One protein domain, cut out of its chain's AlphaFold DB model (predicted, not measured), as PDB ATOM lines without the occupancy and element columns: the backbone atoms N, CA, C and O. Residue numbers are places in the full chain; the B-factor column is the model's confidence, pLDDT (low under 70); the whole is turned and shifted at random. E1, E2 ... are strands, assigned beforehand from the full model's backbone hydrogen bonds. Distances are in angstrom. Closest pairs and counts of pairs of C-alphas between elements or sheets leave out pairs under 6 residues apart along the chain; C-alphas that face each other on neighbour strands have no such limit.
ATOM      1  N   HIS A 171     119.397 194.284  92.098       49.25
ATOM      2  CA  HIS A 171     120.064 193.884  90.845       49.25
ATOM      3  C   HIS A 171     121.408 193.139  90.994       49.25
ATOM      4  O   HIS A 171     122.484 193.729  90.893       49.25
ATOM      5  N   LYS A 172     121.340 191.812  91.155       57.72
ATOM      6  CA  LYS A 172     122.485 190.925  90.915       57.72
ATOM      7  C   LYS A 172     122.775 190.927  89.410       57.72
ATOM      8  O   LYS A 172     122.062 190.281  88.648       57.72
ATOM      9  N   HIS A 173     123.781 191.679  88.976       57.47
ATOM     10  CA  HIS A 173     124.329 191.553  87.627       57.47
ATOM     11  C   HIS A 173     125.505 190.580  87.685       57.47
ATOM     12  O   HIS A 173     126.575 190.924  88.190       57.47
ATOM     13  N   VAL A 174     125.283 189.355  87.217       70.88
ATOM     14  CA  VAL A 174     126.316 188.323  87.123       70.88
ATOM     15  C   VAL A 174     126.816 188.308  85.686       70.88
ATOM     16  O   VAL A 174     126.059 187.987  84.775       70.88
ATOM     17  N   ASP A 175     128.074 188.694  85.495       63.62
ATOM     18  CA  ASP A 175     128.757 188.602  84.207       63.62
ATOM     19  C   ASP A 175     129.750 187.439  84.272       63.62
ATOM     20  O   ASP A 175     130.806 187.541  84.900       63.62
ATOM     21  N   GLY A 176     129.365 186.299  83.697       77.25
ATOM     22  CA  GLY A 176     130.163 185.071  83.695       77.25
ATOM     23  C   GLY A 176     129.637 183.951  84.609       77.25
ATOM     24  O   GLY A 176     128.515 184.018  85.108       77.25
ATOM     25  N   PRO A 177     130.429 182.878  84.795       80.50
ATOM     26  CA  PRO A 177     129.963 181.632  85.408       80.50
ATOM     27  C   PRO A 177     129.807 181.699  86.934       80.50
ATOM     28  O   PRO A 177     129.076 180.903  87.513       80.50
ATOM     29  N   VAL A 178     130.469 182.645  87.601       83.44
ATOM     30  CA  VAL A 178     130.512 182.737  89.065       83.44
ATOM     31  C   VAL A 178     129.981 184.100  89.505       83.44
ATOM     32  O   VAL A 178     130.474 185.137  89.063       83.44
ATOM     33  N   GLY A 179     128.980 184.098  90.387       83.44
ATOM     34  CA  GLY A 179     128.290 185.296  90.869       83.44
ATOM     35  C   GLY A 179     128.258 185.411  92.393       83.44
ATOM     36  O   GLY A 179     128.471 184.435  93.111       83.44
ATOM     37  N   ILE A 180     127.980 186.617  92.897       84.56
ATOM     38  CA  ILE A 180     127.776 186.870  94.331       84.56
ATOM     39  C   ILE A 180     126.297 186.663  94.654       84.56
ATOM     40  O   ILE A 180     125.431 187.376  94.143       84.56
ATOM     41  N   ASP A 181     126.015 185.694  95.519       79.75
ATOM     42  CA  ASP A 181     124.654 185.323  95.890       79.75
ATOM     43  C   ASP A 181     124.194 186.016  97.178       79.75
ATOM     44  O   ASP A 181     123.059 186.481  97.279       79.75
ATOM     45  N   GLU A 182     125.084 186.155  98.156       80.56
ATOM     46  CA  GLU A 182     124.743 186.754  99.442       80.56
ATOM     47  C   GLU A 182     125.894 187.590  99.993       80.56
ATOM     48  O   GLU A 182     127.066 187.261  99.816       80.56
ATOM     49  N   ILE A 183     125.546 188.683 100.664       80.31
ATOM     50  CA  ILE A 183     126.484 189.557 101.363       80.31
ATOM     51  C   ILE A 183     125.973 189.693 102.792       80.31
ATOM     52  O   ILE A 183     124.813 190.058 102.997       80.31
ATOM     53  N   ASP A 184     126.845 189.412 103.756       80.38
ATOM     54  CA  ASP A 184     126.563 189.605 105.173       80.38
ATOM     55  C   ASP A 184     126.157 191.062 105.462       80.38
ATOM     56  O   ASP A 184     126.826 191.984 104.976       80.38
ATOM     57  N   PRO A 185     125.121 191.318 106.280       72.56
ATOM     58  CA  PRO A 185     124.724 192.676 106.653       72.56
ATOM     59  C   PRO A 185     125.854 193.494 107.297       72.56
ATOM     60  O   PRO A 185     125.916 194.708 107.094       72.56
ATOM     61  N   ASN A 186     126.773 192.839 108.019       73.25
ATOM     62  CA  ASN A 186     127.939 193.472 108.637       73.25
ATOM     63  C   ASN A 186     129.181 193.458 107.724       73.25
ATOM     64  O   ASN A 186     130.239 193.945 108.123       73.25
ATOM     65  N   GLY A 187     129.071 192.918 106.503       74.12
ATOM     66  CA  GLY A 187     130.135 192.884 105.498       74.12
ATOM     67  C   GLY A 187     131.298 191.949 105.831       74.12
ATOM     68  O   GLY A 187     132.378 192.110 105.265       74.12
ATOM     69  N   GLN A 188     131.111 190.997 106.752       81.38
ATOM     70  CA  GLN A 188     132.182 190.089 107.180       81.38
ATOM     71  C   GLN A 188     132.461 188.969 106.175       81.38
ATOM     72  O   GLN A 188     133.590 188.490 106.082       81.38
ATOM     73  N   TRP A 189     131.444 188.545 105.427       81.69
ATOM     74  CA  TRP A 189     131.551 187.466 104.456       81.69
ATOM     75  C   TRP A 189     130.653 187.717 103.245       81.69
ATOM     76  O   TRP A 189     129.698 188.499 103.284       81.69
ATOM     77  N   VAL A 190     130.981 187.029 102.154       85.25
ATOM     78  CA  VAL A 190     130.174 186.965 100.937       85.25
ATOM     79  C   VAL A 190     130.033 185.508 100.518       85.25
ATOM     80  O   VAL A 190     130.981 184.731 100.637       85.25
ATOM     81  N   ARG A 191     128.851 185.123 100.038       83.75
ATOM     82  CA  ARG A 191     128.624 183.818  99.417       83.75
ATOM     83  C   ARG A 191     128.745 183.968  97.912       83.75
ATOM     84  O   ARG A 191     128.051 184.784  97.304       83.75
ATOM     85  N   ILE A 192     129.614 183.156  97.332       87.31
ATOM     86  CA  ILE A 192     129.831 183.072  95.893       87.31
ATOM     87  C   ILE A 192     129.205 181.763  95.408       87.31
ATOM     88  O   ILE A 192     129.361 180.730  96.057       87.31
ATOM     89  N   SER A 193     128.494 181.806  94.285       84.81
ATOM     90  CA  SER A 193     127.880 180.636  93.656       84.81
ATOM     91  C   SER A 193     128.385 180.472  92.228       84.81
ATOM     92  O   SER A 193     128.377 181.437  91.461       84.81
ATOM     93  N   ASN A 194     128.775 179.250  91.864       88.12
ATOM     94  CA  ASN A 194     128.984 178.869  90.472       88.12
ATOM     95  C   ASN A 194     127.631 178.495  89.850       88.12
ATOM     96  O   ASN A 194     126.901 177.680  90.409       88.12
ATOM     97  N   SER A 195     127.281 179.127  88.736       83.25
ATOM     98  CA  SER A 195     126.061 178.859  87.968       83.25
ATOM     99  C   SER A 195     126.299 177.909  86.790       83.25
ATOM    100  O   SER A 195     125.360 177.650  86.040       83.25
ATOM    101  N   THR A 196     127.524 177.406  86.608       80.00
ATOM    102  CA  THR A 196     127.860 176.384  85.609       80.00
ATOM    103  C   THR A 196     128.148 175.031  86.254       80.00
ATOM    104  O   THR A 196     128.498 174.941  87.431       80.00
ATOM    105  N   ASP A 197     128.034 173.974  85.450       85.25
ATOM    106  CA  ASP A 197     128.358 172.596  85.849       85.25
ATOM    107  C   ASP A 197     129.861 172.273  85.715       85.25
ATOM    108  O   ASP A 197     130.303 171.169  86.027       85.25
ATOM    109  N   GLU A 198     130.658 173.230  85.235       89.69
ATOM    110  CA  GLU A 198     132.105 173.097  85.071       89.69
ATOM    111  C   GLU A 198     132.847 173.684  86.275       89.69
ATOM    112  O   GLU A 198     132.441 174.703  86.840       89.69
ATOM    113  N   GLU A 199     133.969 173.072  86.656       86.19
ATOM    114  CA  GLU A 199     134.840 173.624  87.694       86.19
ATOM    115  C   GLU A 199     135.485 174.935  87.222       86.19
ATOM    116  O   GLU A 199     136.202 174.978  86.221       86.19
ATOM    117  N   VAL A 200     135.266 176.013  87.980       86.62
ATOM    118  CA  VAL A 200     135.864 177.328  87.720       86.62
ATOM    119  C   VAL A 200     136.918 177.626  88.780       86.62
ATOM    120  O   VAL A 200     136.617 177.716  89.969       86.62
ATOM    121  N   SER A 201     138.168 177.820  88.353       86.50
ATOM    122  CA  SER A 201     139.255 178.213  89.255       86.50
ATOM    123  C   SER A 201     139.142 179.684  89.655       86.50
ATOM    124  O   SER A 201     139.142 180.580  88.805       86.50
ATOM    125  N   ILE A 202     139.109 179.927  90.968       85.75
ATOM    126  CA  ILE A 202     139.019 181.266  91.569       85.75
ATOM    127  C   ILE A 202     140.331 181.750  92.209       85.75
ATOM    128  O   ILE A 202     140.374 182.839  92.771       85.75
ATOM    129  N   ALA A 203     141.428 180.999  92.067       82.38
ATOM    130  CA  ALA A 203     142.707 181.240  92.759       82.38
ATOM    131  C   ALA A 203     143.379 182.600  92.460       82.38
ATOM    132  O   ALA A 203     144.323 183.013  93.134       82.38
ATOM    133  N   HIS A 204     142.944 183.296  91.410       83.56
ATOM    134  CA  HIS A 204     143.466 184.613  91.019       83.56
ATOM    135  C   HIS A 204     142.408 185.714  91.076       83.56
ATOM    136  O   HIS A 204     142.629 186.826  90.588       83.56
ATOM    137  N   TRP A 205     141.252 185.411  91.660       86.81
ATOM    138  CA  TRP A 205     140.152 186.348  91.756       86.81
ATOM    139  C   TRP A 205     140.411 187.339  92.884       86.81
ATOM    140  O   TRP A 205     141.059 187.041  93.892       86.81
ATOM    141  N   LYS A 206     139.913 188.558  92.698       86.69
ATOM    142  CA  LYS A 206     139.998 189.629  93.687       86.69
ATOM    143  C   LYS A 206     138.606 190.188  93.912       86.69
ATOM    144  O   LYS A 206     137.941 190.598  92.965       86.69
ATOM    145  N   LEU A 207     138.183 190.223  95.166       86.12
ATOM    146  CA  LEU A 207     136.972 190.906  95.586       86.12
ATOM    147  C   LEU A 207     137.258 192.403  95.670       86.12
ATOM    148  O   LEU A 207     138.118 192.834  96.441       86.12
ATOM    149  N   LEU A 208     136.541 193.190  94.872       85.12
ATOM    150  CA  LEU A 208     136.596 194.646  94.913       85.12
ATOM    151  C   LEU A 208     135.455 195.171  95.788       85.12
ATOM    152  O   LEU A 208     134.285 195.087  95.421       85.12
ATOM    153  N   VAL A 209     135.795 195.734  96.944       83.69
ATOM    154  CA  VAL A 209     134.838 196.347  97.870       83.69
ATOM    155  C   VAL A 209     134.862 197.856  97.672       83.69
ATOM    156  O   VAL A 209     135.879 198.500  97.931       83.69
ATOM    157  N   ARG A 210     133.736 198.428  97.231       82.75
ATOM    158  CA  ARG A 210     133.570 199.874  97.044       82.75
ATOM    159  C   ARG A 210     132.589 200.434  98.068       82.75
ATOM    160  O   ARG A 210     131.403 200.123  98.029       82.75
ATOM    161  N   ALA A 211     133.075 201.290  98.963       77.38
ATOM    162  CA  ALA A 211     132.253 201.956  99.974       77.38
ATOM    163  C   ALA A 211     132.670 203.425 100.123       77.38
ATOM    164  O   ALA A 211     133.843 203.726 100.336       77.38
ATOM    165  N   GLY A 212     131.716 204.355  99.992       72.06
ATOM    166  CA  GLY A 212     131.953 205.786 100.237       72.06
ATOM    167  C   GLY A 212     133.092 206.407  99.412       72.06
ATOM    168  O   GLY A 212     133.807 207.267  99.916       72.06
ATOM    169  N   GLY A 213     133.310 205.935  98.178       78.31
ATOM    170  CA  GLY A 213     134.380 206.419  97.294       78.31
ATOM    171  C   GLY A 213     135.763 205.804  97.539       78.31
ATOM    172  O   GLY A 213     136.705 206.157  96.838       78.31
ATOM    173  N   LYS A 214     135.895 204.875  98.495       74.62
ATOM    174  CA  LYS A 214     137.107 204.072  98.701       74.62
ATOM    175  C   LYS A 214     136.928 202.687  98.090       74.62
ATOM    176  O   LYS A 214     135.850 202.101  98.198       74.62
ATOM    177  N   GLU A 215     137.993 202.178  97.481       87.62
ATOM    178  CA  GLU A 215     138.046 200.850  96.869       87.62
ATOM    179  C   GLU A 215     139.129 200.012  97.552       87.62
ATOM    180  O   GLU A 215     140.258 200.469  97.734       87.62
ATOM    181  N   VAL A 216     138.770 198.795  97.961       85.81
ATOM    182  CA  VAL A 216     139.676 197.826  98.588       85.81
ATOM    183  C   VAL A 216     139.616 196.525  97.799       85.81
ATOM    184  O   VAL A 216     138.534 196.010  97.536       85.81
ATOM    185  N   SER A 217     140.778 195.993  97.424       87.75
ATOM    186  CA  SER A 217     140.903 194.726  96.701       87.75
ATOM    187  C   SER A 217     141.378 193.627  97.649       87.75
ATOM    188  O   SER A 217     142.479 193.725  98.189       87.75
ATOM    189  N   ILE A 218     140.596 192.559  97.796       84.69
ATOM    190  CA  ILE A 218     140.897 191.410  98.661       84.69
ATOM    191  C   ILE A 218     141.118 190.172  97.779       84.69
ATOM    192  O   ILE A 218     140.229 189.845  96.993       84.69
ATOM    193  N   PRO A 219     142.274 189.487  97.844       82.12
ATOM    194  CA  PRO A 219     142.485 188.254  97.089       82.12
ATOM    195  C   PRO A 219     141.601 187.125  97.635       82.12
ATOM    196  O   PRO A 219     141.458 186.981  98.848       82.12
ATOM    197  N   VAL A 220     141.022 186.331  96.736       79.19
ATOM    198  CA  VAL A 220     140.338 185.080  97.084       79.19
ATOM    199  C   VAL A 220     141.409 183.995  97.227       79.19
ATOM    200  O   VAL A 220     142.252 183.860  96.341       79.19
ATOM    201  N   LEU A 221     141.428 183.311  98.375       65.25
ATOM    202  CA  LEU A 221     142.381 182.238  98.689       65.25
ATOM    203  C   LEU A 221     141.957 180.904  98.071       65.25
ATOM    204  O   LEU A 221     140.732 180.652  98.025       65.25
TER     205      LEU A 221
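What this domain is: This is residues 171 to 221 of the 221 residues of the protein "IF rod domain-containing protein" of Ancylostoma duodenale (UniProt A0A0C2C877). Two hairpins of strands, E1 with E2 and then E3 with E4, are joined by a long loop, residues 195 to 205. The tip of the second hairpin, residues 210 to 215, sticks out. The printed part has 51 residues with no named helix and four named strands, in the order E1, E2, E3, E4; they make two antiparallel two-stranded sheets, E1 - E2 and E3 - E4. The class is all strand, though just 23 of the 51 printed residues are in named elements. The whole is only just loose, close to compact, with a radius of gyration of the C-alphas of 12.0 A, and spans 36 by 24 by 18 A.

How they stand to each other: E1, residues 178 to 183, and E2, residues 190 to 194, form an antiparallel hairpin, with 152 degrees between their directions. C-alphas 178 and 194 face each other at 4.4 A, and N 191 and O 182, 2.8 A apart, are within hydrogen-bond range. E3, residues 206 to 211, and E4, residues 214 to 219, form the other antiparallel hairpin, at 159 degrees. Here N 207 and O 218, 2.8 A apart, and N 211 and O 214, 3.0 A apart, are within hydrogen-bond range. Both E1 and E2 are apart from both E3 and E4.

Where its parts are: E1 begins at C-alpha 178, (130.512, 182.737, 89.065), and is 14.6 A long; E2 is 13.3 A long. E3 is 15.9 A long. E4 is 16.8 A long and ends at C-alpha 219, (142.485, 188.254, 97.089).

The domain as a whole: The outline is only just elongated; the two C-alphas farthest apart, those of Asp 197 and Gly 212, are 36.4 A apart. The printed part has no cut. The link from E1 to E2 is short, that from E2 to E3 long and that from E3 to E4 tight. The mean pLDDT of the printed part is 79.9; residues 171 to 173, 175 and 221, the chain's last residue, are under 70.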